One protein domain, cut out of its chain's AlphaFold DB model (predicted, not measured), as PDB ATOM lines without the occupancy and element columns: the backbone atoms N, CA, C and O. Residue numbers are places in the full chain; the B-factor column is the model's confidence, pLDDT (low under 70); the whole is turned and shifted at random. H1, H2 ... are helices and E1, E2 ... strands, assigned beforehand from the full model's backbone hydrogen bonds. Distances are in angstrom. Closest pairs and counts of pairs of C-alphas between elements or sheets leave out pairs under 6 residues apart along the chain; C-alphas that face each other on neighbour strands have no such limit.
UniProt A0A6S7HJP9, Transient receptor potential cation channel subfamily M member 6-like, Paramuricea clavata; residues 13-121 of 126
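Overview. This is residues 13 to 121 of the 126 residues of the protein "Transient receptor potential cation channel subfamily M member 6-like" of Paramuricea clavata (UniProt A0A6S7HJP9). A strongly twisted sheet of four antiparallel strands has one very long helix, H2, over one face; residues 62 to 74 of H2 pack there, and the helix then runs on past the sheet, with residues 91 to 103 leading back to E3. The short H1 sits beyond one end of the strands. The printed part has 109 residues, with E1, E2, H1, H2, E3 and E4 along the chain, sheet order E1 E2 E4 E3, class mixed. It is loose, with a radius of gyration of the C-alphas of 16.9 A and spans of 51 by 37 by 23 A.

Arrangement. Strands E1, residues 25 to 32, and E2, residues 42 to 47, form a hairpin, with N 28 and O 44 2.9 A apart. E2 is antiparallel to E4, residues 115 to 120, with N 43 and O 119 at 2.7 A. E4 and edge strand E3, residues 104 to 108, form another hairpin, with N 105 and O 118 at 2.8 A. H2, residues 62 to 90, is on the sheet in two layers, helix over sheet, at a height of 9.3 A, along E4 at 4 degrees on the local plane; the closest C-alphas of H2 and E3, Val 70 and Val 104, are 6.1 A apart. E2, H1, residues 49 to 57, H2 and E3 make a split strand-helix-strand unit, two strands running the same way with E4 between them, its crossover right-handed. H1 is close to H2 but not clearly touching, Leu 55 and Ala 62 being the closest C-alphas at 6.9 A, about perpendicular at 81 degrees. In H1 and H2 every O i to N i+4 pair is within hydrogen-bond range.

Along the chain. E1 spans 20.9 A from C-alpha 25 at (223.000, 203.876, 191.400) and bends by 53 degrees at residue 29. E2 spans 16.5 A, H1 12.5 A, E3 13.5 A. H2 spans 42.1 A, ending at C-alpha 90 at (198.261, 196.861, 161.100). E4 spans 17.1 A to C-alpha 120 at (212.536, 212.968, 183.759).

Size, cuts and confidence. The C-alphas farthest apart, of Cys 91 and Ser 111, are 51.6 A apart. The link from H2 to E3 is long, and the printed part has no cut. No printed residue has a pLDDT under 70.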
ATOM      1  N   VAL A  13     219.570 222.113 190.268       97.62
ATOM      2  CA  VAL A  13     219.492 222.076 191.728       97.62
ATOM      3  C   VAL A  13     219.106 220.657 192.119       97.62
ATOM      4  O   VAL A  13     217.971 220.235 191.913       97.62
ATOM      5  N   VAL A  14     220.068 219.901 192.646       97.69
ATOM      6  CA  VAL A  14     219.894 218.488 193.012       97.69
ATOM      7  C   VAL A  14     219.640 218.367 194.513       97.69
ATOM      8  O   VAL A  14     220.347 218.975 195.317       97.69
ATOM      9  N   SER A  15     218.645 217.566 194.896       97.75
ATOM     10  CA  SER A  15     218.362 217.230 196.295       97.75
ATOM     11  C   SER A  15     219.591 216.627 196.977       97.75
ATOM     12  O   SER A  15     220.340 215.860 196.370       97.75
ATOM     13  N   LYS A  16     219.774 216.941 198.265       96.19
ATOM     14  CA  LYS A  16     220.854 216.373 199.084       96.19
ATOM     15  C   LYS A  16     220.649 214.881 199.326       96.19
ATOM     16  O   LYS A  16     221.582 214.102 199.160       96.19
ATOM     17  N   GLU A  17     219.421 214.503 199.668       97.56
ATOM     18  CA  GLU A  17     219.074 213.116 199.957       97.56
ATOM     19  C   GLU A  17     218.554 212.408 198.699       97.56
ATOM     20  O   GLU A  17     217.769 213.003 197.939       97.56
ATOM     21  N   PRO A  18     218.970 211.151 198.461       97.56
ATOM     22  CA  PRO A  18     218.387 210.326 197.420       97.56
ATOM     23  C   PRO A  18     216.970 209.908 197.823       97.56
ATOM     24  O   PRO A  18     216.696 209.629 198.987       97.56
ATOM     25  N   PHE A  19     216.070 209.808 196.848       96.50
ATOM     26  CA  PHE A  19     214.723 209.267 197.080       96.50
ATOM     27  C   PHE A  19     214.625 207.775 196.735       96.50
ATOM     28  O   PHE A  19     213.601 207.145 196.983       96.50
ATOM     29  N   GLY A  20     215.678 207.207 196.145       96.00
ATOM     30  CA  GLY A  20     215.749 205.794 195.814       96.00
ATOM     31  C   GLY A  20     217.177 205.339 195.542       96.00
ATOM     32  O   GLY A  20     218.035 206.113 195.111       96.00
ATOM     33  N   GLU A  21     217.424 204.056 195.771       97.06
ATOM     34  CA  GLU A  21     218.689 203.387 195.498       97.06
ATOM     35  C   GLU A  21     218.389 202.055 194.805       97.06
ATOM     36  O   GLU A  21     217.566 201.273 195.272       97.06
ATOM     37  N   GLY A  22     219.021 201.827 193.656       95.25
ATOM     38  CA  GLY A  22     219.044 200.520 193.005       95.25
ATOM     39  C   GLY A  22     220.411 199.863 193.175       95.25
ATOM     40  O   GLY A  22     221.327 200.463 193.725       95.25
ATOM     41  N   GLY A  23     220.595 198.669 192.604       96.25
ATOM     42  CA  GLY A  23     221.835 197.895 192.783       96.25
ATOM     43  C   GLY A  23     223.131 198.582 192.321       96.25
ATOM     44  O   GLY A  23     224.204 198.204 192.773       96.25
ATOM     45  N   PHE A  24     223.046 199.596 191.450       96.56
ATOM     46  CA  PHE A  24     224.221 200.274 190.885       96.56
ATOM     47  C   PHE A  24     224.282 201.784 191.145       96.56
ATOM     48  O   PHE A  24     225.329 202.414 190.978       96.56
ATOM     49  N   ARG A  25     223.140 202.414 191.439       97.69
ATOM     50  CA  ARG A  25     223.000 203.876 191.400       97.69
ATOM     51  C   ARG A  25     221.966 204.376 192.398       97.69
ATOM     52  O   ARG A  25     220.935 203.737 192.596       97.69
ATOM     53  N   ARG A  26     222.206 205.575 192.925       98.38
ATOM     54  CA  ARG A  26     221.231 206.374 193.683       98.38
ATOM     55  C   ARG A  26     220.520 207.352 192.769       98.38
ATOM     56  O   ARG A  26     221.146 207.914 191.872       98.38
ATOM     57  N   ALA A  27     219.236 207.567 193.015       98.25
ATOM     58  CA  ALA A  27     218.392 208.519 192.313       98.25
ATOM     59  C   ALA A  27     218.091 209.723 193.214       98.25
ATOM     60  O   ALA A  27     217.618 209.568 194.340       98.25
ATOM     61  N   TYR A  28     218.346 210.921 192.696       98.38
ATOM     62  CA  TYR A  28     218.113 212.189 193.379       98.38
ATOM     63  C   TYR A  28     217.118 213.012 192.575       98.38
ATOM     64  O   TYR A  28     217.243 213.091 191.352       98.38
ATOM     65  N   ARG A  29     216.153 213.639 193.252       97.94
ATOM     66  CA  ARG A  29     215.293 214.639 192.614       97.94
ATOM     67  C   ARG A  29     216.115 215.870 192.255       97.94
ATOM     68  O   ARG A  29     217.052 216.218 192.977       97.94
ATOM     69  N   ALA A  30     215.754 216.526 191.166       98.25
ATOM     70  CA  ALA A  30     216.375 217.762 190.738       98.25
ATOM     71  C   ALA A  30     215.391 218.653 189.978       98.25
ATOM     72  O   ALA A  30     214.437 218.174 189.373       98.25
ATOM     73  N   THR A  31     215.670 219.949 189.962       98.06
ATOM     74  CA  THR A  31     215.020 220.923 189.077       98.06
ATOM     75  C   THR A  31     216.084 221.683 188.293       98.06
ATOM     76  O   THR A  31     217.261 221.672 188.659       98.06
ATOM     77  N   SER A  32     215.692 222.327 187.196       97.56
ATOM     78  CA  SER A  32     216.590 223.151 186.387       97.56
ATOM     79  C   SER A  32     215.928 224.473 186.015       97.56
ATOM     80  O   SER A  32     214.714 224.548 185.825       97.56
ATOM     81  N   SER A  33     216.746 225.516 185.915       95.00
ATOM     82  CA  SER A  33     216.396 226.823 185.351       95.00
ATOM     83  C   SER A  33     216.873 226.987 183.902       95.00
ATOM     84  O   SER A  33     216.558 227.994 183.275       95.00
ATOM     85  N   THR A  34     217.631 226.025 183.361       95.88
ATOM     86  CA  THR A  34     218.141 226.060 181.979       95.88
ATOM     87  C   THR A  34     216.997 225.854 180.988       95.88
ATOM     88  O   THR A  34     216.156 224.993 181.215       95.88
ATOM     89  N   ASP A  35     216.961 226.610 179.886       93.69
ATOM     90  CA  ASP A  35     215.792 226.684 178.992       93.69
ATOM     91  C   ASP A  35     215.263 225.334 178.485       93.69
ATOM     92  O   ASP A  35     214.054 225.122 178.519       93.69
ATOM     93  N   ASP A  36     216.141 224.408 178.095       90.69
ATOM     94  CA  ASP A  36     215.742 223.076 177.607       90.69
ATOM     95  C   ASP A  36     215.341 222.101 178.727       90.69
ATOM     96  O   ASP A  36     214.816 221.020 178.460       90.69
ATOM     97  N   PHE A  37     215.608 222.462 179.984       94.06
ATOM     98  CA  PHE A  37     215.393 221.611 181.155       94.06
ATOM     99  C   PHE A  37     214.437 222.231 182.191       94.06
ATOM    100  O   PHE A  37     214.142 221.610 183.213       94.06
ATOM    101  N   LYS A  38     213.936 223.448 181.968       94.62
ATOM    102  CA  LYS A  38     213.024 224.127 182.897       94.62
ATOM    103  C   LYS A  38     211.599 223.580 182.799       94.62
ATOM    104  O   LYS A  38     211.188 223.049 181.774       94.62
ATOM    105  N   GLY A  39     210.819 223.776 183.860       92.94
ATOM    106  CA  GLY A  39     209.380 223.478 183.871       92.94
ATOM    107  C   GLY A  39     209.003 222.035 184.213       92.94
ATOM    108  O   GLY A  39     207.815 221.742 184.288       92.94
ATOM    109  N   GLN A  40     209.977 221.159 184.479       95.06
ATOM    110  CA  GLN A  40     209.729 219.797 184.950       95.06
ATOM    111  C   GLN A  40     210.723 219.358 186.029       95.06
ATOM    112  O   GLN A  40     211.814 219.922 186.164       95.06
ATOM    113  N   GLU A  41     210.333 218.352 186.814       97.06
ATOM    114  CA  GLU A  41     211.230 217.673 187.745       97.06
ATOM    115  C   GLU A  41     212.076 216.619 187.021       97.06
ATOM    116  O   GLU A  41     211.649 215.950 186.079       97.06
ATOM    117  N   TRP A  42     213.294 216.445 187.514       98.19
ATOM    118  CA  TRP A  42     214.294 215.551 186.960       98.19
ATOM    119  C   TRP A  42     214.800 214.577 188.013       98.19
ATOM    120  O   TRP A  42     214.720 214.801 189.221       98.19
ATOM    121  N   VAL A  43     215.393 213.498 187.530       98.12
ATOM    122  CA  VAL A  43     216.118 212.511 188.308       98.12
ATOM    123  C   VAL A  43     217.561 212.496 187.845       98.12
ATOM    124  O   VAL A  43     217.864 212.089 186.723       98.12
ATOM    125  N   VAL A  44     218.464 212.875 188.741       98.25
ATOM    126  CA  VAL A  44     219.904 212.692 188.552       98.25
ATOM    127  C   VAL A  44     220.292 211.370 189.199       98.25
ATOM    128  O   VAL A  44     220.114 211.185 190.403       98.25
ATOM    129  N   LYS A  45     220.812 210.431 188.406       98.31
ATOM    130  CA  LYS A  45     221.295 209.136 188.903       98.31
ATOM    131  C   LYS A  45     222.814 209.136 188.992       98.31
ATOM    132  O   LYS A  45     223.487 209.310 187.974       98.31
ATOM    133  N   LYS A  46     223.325 208.890 190.196       98.31
ATOM    134  CA  LYS A  46     224.757 208.829 190.522       98.31
ATOM    135  C   LYS A  46     225.182 207.399 190.819       98.31
ATOM    136  O   LYS A  46     224.393 206.642 191.384       98.31
ATOM    137  N   TYR A  47     226.404 207.026 190.449       98.12
ATOM    138  CA  TYR A  47     226.938 205.696 190.744       98.12
ATOM    139  C   TYR A  47     227.165 205.482 192.235       98.12
ATOM    140  O   TYR A  47     227.543 206.396 192.965       98.12
ATOM    141  N   LEU A  48     226.944 204.247 192.682       98.06
ATOM    142  CA  LEU A  48     227.406 203.819 193.995       98.06
ATOM    143  C   LEU A  48     228.937 203.680 193.984       98.06
ATOM    144  O   LEU A  48     229.493 203.236 192.974       98.06
ATOM    145  N   PRO A  49     229.629 203.967 195.104       97.31
ATOM    146  CA  PRO A  49     231.076 203.762 195.204       97.31
ATOM    147  C   PRO A  49     231.503 202.330 194.856       97.31
ATOM    148  O   PRO A  49     232.486 202.128 194.149       97.31
ATOM    149  N   THR A  50     230.714 201.336 195.273       97.44
ATOM    150  CA  THR A  50     230.930 199.917 194.949       97.44
ATOM    151  C   THR A  50     230.838 199.636 193.451       97.44
ATOM    152  O   THR A  50     231.600 198.834 192.922       97.44
ATOM    153  N   THR A  51     229.942 200.324 192.738       97.25
ATOM    154  CA  THR A  51     229.832 200.199 191.281       97.25
ATOM    155  C   THR A  51     231.037 200.814 190.586       97.25
ATOM    156  O   THR A  51     231.563 200.210 189.660       97.25
ATOM    157  N   LEU A  52     231.513 201.975 191.045       97.50
ATOM    158  CA  LEU A  52     232.722 202.591 190.491       97.50
ATOM    159  C   LEU A  52     233.954 201.696 190.682       97.50
ATOM    160  O   LEU A  52     234.721 201.529 189.735       97.50
ATOM    161  N   ALA A  53     234.100 201.069 191.853       97.38
ATOM    162  CA  ALA A  53     235.158 200.090 192.100       97.38
ATOM    163  C   ALA A  53     235.063 198.892 191.136       97.38
ATOM    164  O   ALA A  53     236.042 198.545 190.483       97.38
ATOM    165  N   CYS A  54     233.865 198.329 190.957       97.44
ATOM    166  CA  CYS A  54     233.634 197.223 190.023       97.44
ATOM    167  C   CYS A  54     233.946 197.597 188.558       97.44
ATOM    168  O   CYS A  54     234.530 196.808 187.809       97.44
ATOM    169  N   LEU A  55     233.594 198.812 188.126       96.81
ATOM    170  CA  LEU A  55     233.946 199.299 186.788       96.81
ATOM    171  C   LEU A  55     235.464 199.365 186.608       96.81
ATOM    172  O   LEU A  55     235.978 198.893 185.595       96.81
ATOM    173  N   GLN A  56     236.177 199.872 187.614       95.94
ATOM    174  CA  GLN A  56     237.634 199.927 187.598       95.94
ATOM    175  C   GLN A  56     238.260 198.525 187.531       95.94
ATOM    176  O   GLN A  56     239.146 198.300 186.708       95.94
ATOM    177  N   GLU A  57     237.777 197.571 188.331       97.06
ATOM    178  CA  GLU A  57     238.239 196.172 188.320       97.06
ATOM    179  C   GLU A  57     238.017 195.484 186.966       97.06
ATOM    180  O   GLU A  57     238.831 194.671 186.533       97.06
ATOM    181  N   THR A  58     236.935 195.837 186.269       95.94
ATOM    182  CA  THR A  58     236.602 195.290 184.944       95.94
ATOM    183  C   THR A  58     237.205 196.084 183.780       95.94
ATOM    184  O   THR A  58     236.901 195.800 182.622       95.94
ATOM    185  N   GLY A  59     238.062 197.074 184.059       95.19
ATOM    186  CA  GLY A  59     238.736 197.880 183.038       95.19
ATOM    187  C   GLY A  59     237.810 198.822 182.260       95.19
ATOM    188  O   GLY A  59     238.136 199.218 181.143       95.19
ATOM    189  N   GLN A  60     236.649 199.174 182.815       95.62
ATOM    190  CA  GLN A  60     235.684 200.085 182.200       95.62
ATOM    191  C   GLN A  60     235.718 201.466 182.857       95.62
ATOM    192  O   GLN A  60     235.815 201.600 184.075       95.62
ATOM    193  N   SER A  61     235.573 202.516 182.046       96.56
ATOM    194  CA  SER A  61     235.414 203.879 182.553       96.56
ATOM    195  C   SER A  61     233.947 204.174 182.898       96.56
ATOM    196  O   SER A  61     233.018 203.657 182.268       96.56
ATOM    197  N   ALA A  62     233.715 205.053 183.879       96.62
ATOM    198  CA  ALA A  62     232.367 205.531 184.203       96.62
ATOM    199  C   ALA A  62     231.715 206.279 183.024       96.62
ATOM    200  O   ALA A  62     230.493 206.235 182.869       96.62
ATOM    201  N   GLU A  63     232.516 206.932 182.178       96.31
ATOM    202  CA  GLU A  63     232.048 207.584 180.955       96.31
ATOM    203  C   GLU A  63     231.489 206.566 179.962       96.31
ATOM    204  O   GLU A  63     230.328 206.664 179.566       96.31
ATOM    205  N   ASP A  64     232.288 205.567 179.583       95.56
ATOM    206  CA  ASP A  64     231.888 204.567 178.592       95.56
ATOM    207  C   ASP A  64     230.699 203.754 179.087       95.56
ATOM    208  O   ASP A  64     229.773 203.463 178.327       95.56
ATOM    209  N   HIS A  65     230.679 203.439 180.381       96.69
ATOM    210  CA  HIS A  65     229.542 202.770 180.987       96.69
ATOM    211  C   HIS A  65     228.275 203.641 180.937       96.69
ATOM    212  O   HIS A  65     227.203 203.158 180.572       96.69
ATOM    213  N   SER A  66     228.382 204.944 181.213       96.88
ATOM    214  CA  SER A  66     227.246 205.873 181.107       96.88
ATOM    215  C   SER A  66     226.753 206.024 179.667       96.88
ATOM    216  O   SER A  66     225.542 206.028 179.439       96.88
ATOM    217  N   LYS A  67     227.669 206.059 178.686       96.12
ATOM    218  CA  LYS A  67     227.324 206.036 177.258       96.12
ATOM    219  C   LYS A  67     226.523 204.788 176.901       96.12
ATOM    220  O   LYS A  67     225.462 204.915 176.293       96.12
ATOM    221  N   LYS A  68     226.981 203.607 177.335       96.00
ATOM    222  CA  LYS A  68     226.280 202.332 177.115       96.00
ATOM    223  C   LYS A  68     224.878 202.341 177.722       96.00
ATOM    224  O   LYS A  68     223.935 201.965 177.038       96.00
ATOM    225  N   ILE A  69     224.714 202.827 178.955       95.88
ATOM    226  CA  ILE A  69     223.391 202.922 179.603       95.88
ATOM    227  C   ILE A  69     222.416 203.747 178.754       95.88
ATOM    228  O   ILE A  69     221.292 203.309 178.511       95.88
ATOM    229  N   VAL A  70     222.832 204.930 178.291       97.25
ATOM    230  CA  VAL A  70     221.982 205.791 177.451       97.25
ATOM    231  C   VAL A  70     221.690 205.124 176.105       97.25
ATOM    232  O   VAL A  70     220.548 205.136 175.655       97.25
ATOM    233  N   GLN A  71     222.687 204.487 175.481       97.06
ATOM    234  CA  GLN A  71     222.507 203.740 174.231       97.06
ATOM    235  C   GLN A  71     221.486 202.607 174.377       97.06
ATOM    236  O   GLN A  71     220.595 202.485 173.539       97.06
ATOM    237  N   THR A  72     221.572 201.814 175.448       97.25
ATOM    238  CA  THR A  72     220.611 200.740 175.737       97.25
ATOM    239  C   THR A  72     219.207 201.294 175.961       97.25
ATOM    240  O   THR A  72     218.248 200.742 175.424       97.25
ATOM    241  N   HIS A  73     219.073 202.403 176.693       97.31
ATOM    242  CA  HIS A  73     217.779 203.055 176.913       97.31
ATOM    243  C   HIS A  73     217.150 203.535 175.599       97.31
ATOM    244  O   HIS A  73     215.972 203.295 175.348       97.31
ATOM    245  N   MET A  74     217.943 204.154 174.722       95.19
ATOM    246  CA  MET A  74     217.477 204.594 173.404       95.19
ATOM    247  C   MET A  74     217.106 203.425 172.487       95.19
ATOM    248  O   MET A  74     216.132 203.524 171.747       95.19
ATOM    249  N   LEU A  75     217.851 202.317 172.536       96.50
ATOM    250  CA  LEU A  75     217.520 201.109 171.779       96.50
ATOM    251  C   LEU A  75     216.180 200.512 172.237       96.50
ATOM    252  O   LEU A  75     215.343 200.181 171.401       96.50
ATOM    253  N   ALA A  76     215.956 200.425 173.553       96.94
ATOM    254  CA  ALA A  76     214.686 199.962 174.112       96.94
ATOM    255  C   ALA A  76     213.516 200.872 173.703       96.94
ATOM    256  O   ALA A  76     212.476 200.374 173.268       96.94
ATOM    257  N   GLY A  77     213.712 202.194 173.763       96.38
ATOM    258  CA  GLY A  77     212.740 203.171 173.270       96.38
ATOM    259  C   GLY A  77     212.413 202.973 171.791       96.38
ATOM    260  O   GLY A  77     211.245 202.906 171.423       96.38
ATOM    261  N   ASN A  78     213.430 202.761 170.954       96.12
ATOM    262  CA  ASN A  78     213.227 202.527 169.529       96.12
ATOM    263  C   ASN A  78     212.428 201.244 169.241       96.12
ATOM    264  O   ASN A  78     211.570 201.250 168.363       96.12
ATOM    265  N   PHE A  79     212.652 200.155 169.984       96.81
ATOM    266  CA  PHE A  79     211.822 198.954 169.848       96.81
ATOM    267  C   PHE A  79     210.367 199.197 170.257       96.81
ATOM    268  O   PHE A  79     209.457 198.719 169.578       96.81
ATOM    269  N   ALA A  80     210.137 199.961 171.326       96.62
ATOM    270  CA  ALA A  80     208.790 200.315 171.763       96.62
ATOM    271  C   ALA A  80     208.047 201.161 170.711       96.62
ATOM    272  O   ALA A  80     206.904 200.855 170.371       96.62
ATOM    273  N   GLU A  81     208.719 202.152 170.119       96.12
ATOM    274  CA  GLU A  81     208.182 202.985 169.033       96.12
ATOM    275  C   GLU A  81     207.868 202.169 167.768       96.12
ATOM    276  O   GLU A  81     206.822 202.356 167.138       96.12
ATOM    277  N   GLN A  82     208.746 201.232 167.391       96.12
ATOM    278  CA  GLN A  82     208.515 200.340 166.249       96.12
ATOM    279  C   GLN A  82     207.309 199.421 166.474       96.12
ATOM    280  O   GLN A  82     206.520 199.199 165.549       96.12
ATOM    281  N   LEU A  83     207.140 198.902 167.696       95.56
ATOM    282  CA  LEU A  83     205.976 198.100 168.064       95.56
ATOM    283  C   LEU A  83     204.692 198.934 167.985       95.56
ATOM    284  O   LEU A  83     203.736 198.511 167.336       95.56
ATOM    285  N   GLN A  84     204.692 200.135 168.572       95.56
ATOM    286  CA  GLN A  84     203.561 201.063 168.514       95.56
ATOM    287  C   GLN A  84     203.165 201.376 167.065       95.56
ATOM    288  O   GLN A  84     201.996 201.267 166.692       95.56
ATOM    289  N   SER A  85     204.153 201.692 166.227       95.31
ATOM    290  CA  SER A  85     203.953 201.976 164.802       95.31
ATOM    291  C   SER A  85     203.389 200.768 164.053       95.31
ATOM    292  O   SER A  85     202.499 200.912 163.212       95.31
ATOM    293  N   SER A  86     203.865 199.563 164.376       95.38
ATOM    294  CA  SER A  86     203.384 198.316 163.777       95.38
ATOM    295  C   SER A  86     201.930 198.028 164.142       95.38
ATOM    296  O   SER A  86     201.154 197.660 163.262       95.38
ATOM    297  N   ILE A  87     201.550 198.223 165.409       95.25
ATOM    298  CA  ILE A  87     200.169 198.054 165.882       95.25
ATOM    299  C   ILE A  87     199.238 199.040 165.179       95.25
ATOM    300  O   ILE A  87     198.203 198.626 164.661       95.25
ATOM    301  N   ALA A  88     199.626 200.317 165.105       93.25
ATOM    302  CA  ALA A  88     198.834 201.349 164.444       93.25
ATOM    303  C   ALA A  88     198.661 201.067 162.942       93.25
ATOM    304  O   ALA A  88     197.553 201.133 162.423       93.25
ATOM    305  N   THR A  89     199.742 200.688 162.254       96.06
ATOM    306  CA  THR A  89     199.724 200.419 160.804       96.06
ATOM    307  C   THR A  89     198.917 199.168 160.454       96.06
ATOM    308  O   THR A  89     198.274 199.118 159.410       96.06
ATOM    309  N   LYS A  90     198.954 198.142 161.312       95.88
ATOM    310  CA  LYS A  90     198.261 196.861 161.100       95.88
ATOM    311  C   LYS A  90     196.897 196.780 161.796       95.88
ATOM    312  O   LYS A  90     196.259 195.735 161.724       95.88
ATOM    313  N   CYS A  91     196.458 197.852 162.460       92.25
ATOM    314  CA  CYS A  91     195.203 197.934 163.213       92.25
ATOM    315  C   CYS A  91     195.014 196.812 164.259       92.25
ATOM    316  O   CYS A  91     193.913 196.288 164.421       92.25
ATOM    317  N   LEU A  92     196.080 196.445 164.979       92.94
ATOM    318  CA  LEU A  92     196.088 195.324 165.936       92.94
ATOM    319  C   LEU A  92     195.563 195.743 167.320       92.94
ATOM    320  O   LEU A  92     196.319 195.858 168.288       92.94
ATOM    321  N   SER A  93     194.265 196.039 167.403       88.56
ATOM    322  CA  SER A  93     193.618 196.586 168.608       88.56
ATOM    323  C   SER A  93     193.759 195.724 169.874       88.56
ATOM    324  O   SER A  93     193.711 196.251 170.984       88.56
ATOM    325  N   GLU A  94     193.984 194.420 169.723       93.94
ATOM    326  CA  GLU A  94     194.153 193.456 170.811       93.94
ATOM    327  C   GLU A  94     195.419 193.685 171.653       93.94
ATOM    328  O   GLU A  94     195.479 193.238 172.797       93.94
ATOM    329  N   PHE A  95     196.413 194.407 171.124       90.88
ATOM    330  CA  PHE A  95     197.651 194.723 171.848       90.88
ATOM    331  C   PHE A  95     197.504 195.893 172.832       90.88
ATOM    332  O   PHE A  95     198.356 196.062 173.703       90.88
ATOM    333  N   GLY A  96     196.438 196.695 172.724       89.62
ATOM    334  CA  GLY A  96     196.211 197.845 173.599       89.62
ATOM    335  C   GLY A  96     197.321 198.906 173.535       89.62
ATOM    336  O   GLY A  96     197.930 199.140 172.491       89.62
ATOM    337  N   ALA A  97     197.552 199.591 174.659       90.06
ATOM    338  CA  ALA A  97     198.576 200.627 174.769       90.06
ATOM    339  C   ALA A  97     199.977 200.017 174.921       90.06
ATOM    340  O   ALA A  97     200.204 199.138 175.751       90.06
ATOM    341  N   THR A  98     200.937 200.527 174.152       92.44
ATOM    342  CA  THR A  98     202.342 200.124 174.250       92.44
ATOM    343  C   THR A  98     203.085 200.912 175.320       92.44
ATOM    344  O   THR A  98     202.748 202.056 175.626       92.44
ATOM    345  N   PHE A  99     204.166 200.326 175.836       91.56
ATOM    346  CA  PHE A  99     205.135 201.064 176.642       91.56
ATOM    347  C   PHE A  99     205.784 202.189 175.828       91.56
ATOM    348  O   PHE A  99     205.900 202.104 174.606       91.56
ATOM    349  N   SER A 100     206.246 203.222 176.523       93.19
ATOM    350  CA  SER A 100     207.078 204.285 175.966       93.19
ATOM    351  C   SER A 100     208.245 204.560 176.909       93.19
ATOM    352  O   SER A 100     208.208 204.199 178.088       93.19
ATOM    353  N   TYR A 101     209.310 205.147 176.371       95.31
ATOM    354  CA  TYR A 101     210.527 205.444 177.115       95.31
ATOM    355  C   TYR A 101     210.846 206.930 176.978       95.31
ATOM    356  O   TYR A 101     211.063 207.418 175.870       95.31
ATOM    357  N   ASN A 102     210.933 207.643 178.104       94.25
ATOM    358  CA  ASN A 102     211.339 209.052 178.103       94.25
ATOM    359  C   ASN A 102     212.824 209.180 177.750       94.25
ATOM    360  O   ASN A 102     213.592 208.224 177.872       94.25
ATOM    361  N   LYS A 103     213.264 210.368 177.336       92.50
ATOM    362  CA  LYS A 103     214.679 210.598 177.021       92.50
ATOM    363  C   LYS A 103     215.546 210.501 178.277       92.50
ATOM    364  O   LYS A 103     215.149 210.896 179.371       92.50
ATOM    365  N   VAL A 104     216.763 209.999 178.089       96.56
ATOM    366  CA  VAL A 104     217.808 209.972 179.115       96.56
ATOM    367  C   VAL A 104     219.054 210.623 178.544       96.56
ATOM    368  O   VAL A 104     219.449 210.348 177.411       96.56
ATOM    369  N   TYR A 105     219.683 211.469 179.348       96.50
ATOM    370  CA  TYR A 105     220.882 212.209 178.994       96.50
ATOM    371  C   TYR A 105     222.072 211.697 179.800       96.50
ATOM    372  O   TYR A 105     221.931 211.294 180.957       96.50
ATOM    373  N   MET A 106     223.259 211.747 179.200       97.19
ATOM    374  CA  MET A 106     224.520 211.629 179.929       97.19
ATOM    375  C   MET A 106     224.965 213.027 180.361       97.19
ATOM    376  O   MET A 106     224.988 213.940 179.541       97.19
ATOM    377  N   GLY A 107     225.347 213.179 181.627       96.56
ATOM    378  CA  GLY A 107     225.917 214.409 182.170       96.56
ATOM    379  C   GLY A 107     227.280 214.168 182.808       96.56
ATOM    380  O   GLY A 107     227.616 213.043 183.188       96.56
ATOM    381  N   ARG A 108     228.052 215.244 182.961       96.75
ATOM    382  CA  ARG A 108     229.276 215.280 183.765       96.75
ATOM    383  C   ARG A 108     229.216 216.502 184.672       96.75
ATOM    384  O   ARG A 108     229.046 217.614 184.184       96.75
ATOM    385  N   ILE A 109     229.332 216.294 185.979       96.56
ATOM    386  CA  ILE A 109     229.326 217.382 186.959       96.56
ATOM    387  C   ILE A 109     230.649 218.143 186.836       96.56
ATOM    388  O   ILE A 109     231.714 217.550 186.990       96.56
ATOM    389  N   GLU A 110     230.594 219.448 186.567       93.44
ATOM    390  CA  GLU A 110     231.789 220.262 186.294       93.44
ATOM    391  C   GLU A 110     232.751 220.309 187.495       93.44
ATOM    392  O   GLU A 110     233.957 220.153 187.321       93.44
ATOM    393  N   SER A 111     232.228 220.425 188.720       92.50
ATOM    394  CA  SER A 111     233.038 220.554 189.941       92.50
ATOM    395  C   SER A 111     233.733 219.265 190.389       92.50
ATOM    396  O   SER A 111     234.830 219.327 190.935       92.50
ATOM    397  N   SER A 112     233.114 218.099 190.179       94.12
ATOM    398  CA  SER A 112     233.643 216.802 190.632       94.12
ATOM    399  C   SER A 112     234.139 215.905 189.500       94.12
ATOM    400  O   SER A 112     234.731 214.863 189.764       94.12
ATOM    401  N   SER A 113     233.882 216.270 188.240       93.62
ATOM    402  CA  SER A 113     234.062 215.400 187.070       93.62
ATOM    403  C   SER A 113     233.294 214.070 187.127       93.62
ATOM    404  O   SER A 113     233.583 213.162 186.349       93.62
ATOM    405  N   GLU A 114     232.296 213.947 188.005       96.50
ATOM    406  CA  GLU A 114     231.470 212.746 188.140       96.50
ATOM    407  C   GLU A 114     230.515 212.597 186.944       96.50
ATOM    408  O   GLU A 114     229.804 213.540 186.588       96.50
ATOM    409  N   TYR A 115     230.465 211.401 186.348       97.81
ATOM    410  CA  TYR A 115     229.493 211.064 185.306       97.81
ATOM    411  C   TYR A 115     228.157 210.640 185.916       97.81
ATOM    412  O   TYR A 115     228.100 209.795 186.812       97.81
ATOM    413  N   VAL A 116     227.075 211.201 185.385       97.81
ATOM    414  CA  VAL A 116     225.701 210.959 185.832       97.81
ATOM    415  C   VAL A 116     224.793 210.688 184.639       97.81
ATOM    416  O   VAL A 116     225.121 211.019 183.498       97.81
ATOM    417  N   THR A 117     223.615 210.127 184.897       98.06
ATOM    418  CA  THR A 117     222.529 210.146 183.908       98.06
ATOM    419  C   THR A 117     221.362 210.963 184.423       98.06
ATOM    420  O   THR A 117     221.010 210.841 185.598       98.06
ATOM    421  N   ILE A 118     220.738 211.725 183.538       97.69
ATOM    422  CA  ILE A 118     219.622 212.614 183.847       97.69
ATOM    423  C   ILE A 118     218.397 212.096 183.095       97.69
ATOM    424  O   ILE A 118     218.478 211.819 181.900       97.69
ATOM    425  N   ALA A 119     217.285 211.924 183.797       97.25
ATOM    426  CA  ALA A 119     216.013 211.479 183.236       97.25
ATOM    427  C   ALA A 119     214.877 212.302 183.838       97.25
ATOM    428  O   ALA A 119     215.053 212.906 184.892       97.25
ATOM    429  N   GLU A 120     213.720 212.317 183.197       96.75
ATOM    430  CA  GLU A 120     212.536 212.968 183.759       96.75
ATOM    431  C   GLU A 120     212.081 212.250 185.032       96.75
ATOM    432  O   GLU A 120     212.203 211.025 185.155       96.75
ATOM    433  N   PHE A 121     211.578 213.016 185.997       96.50
ATOM    434  CA  PHE A 121     210.892 212.435 187.139       96.50
ATOM    435  C   PHE A 121     209.487 211.997 186.723       96.50
ATOM    436  O   PHE A 121     208.752 212.750 186.093       96.50
TER     437      PHE A 121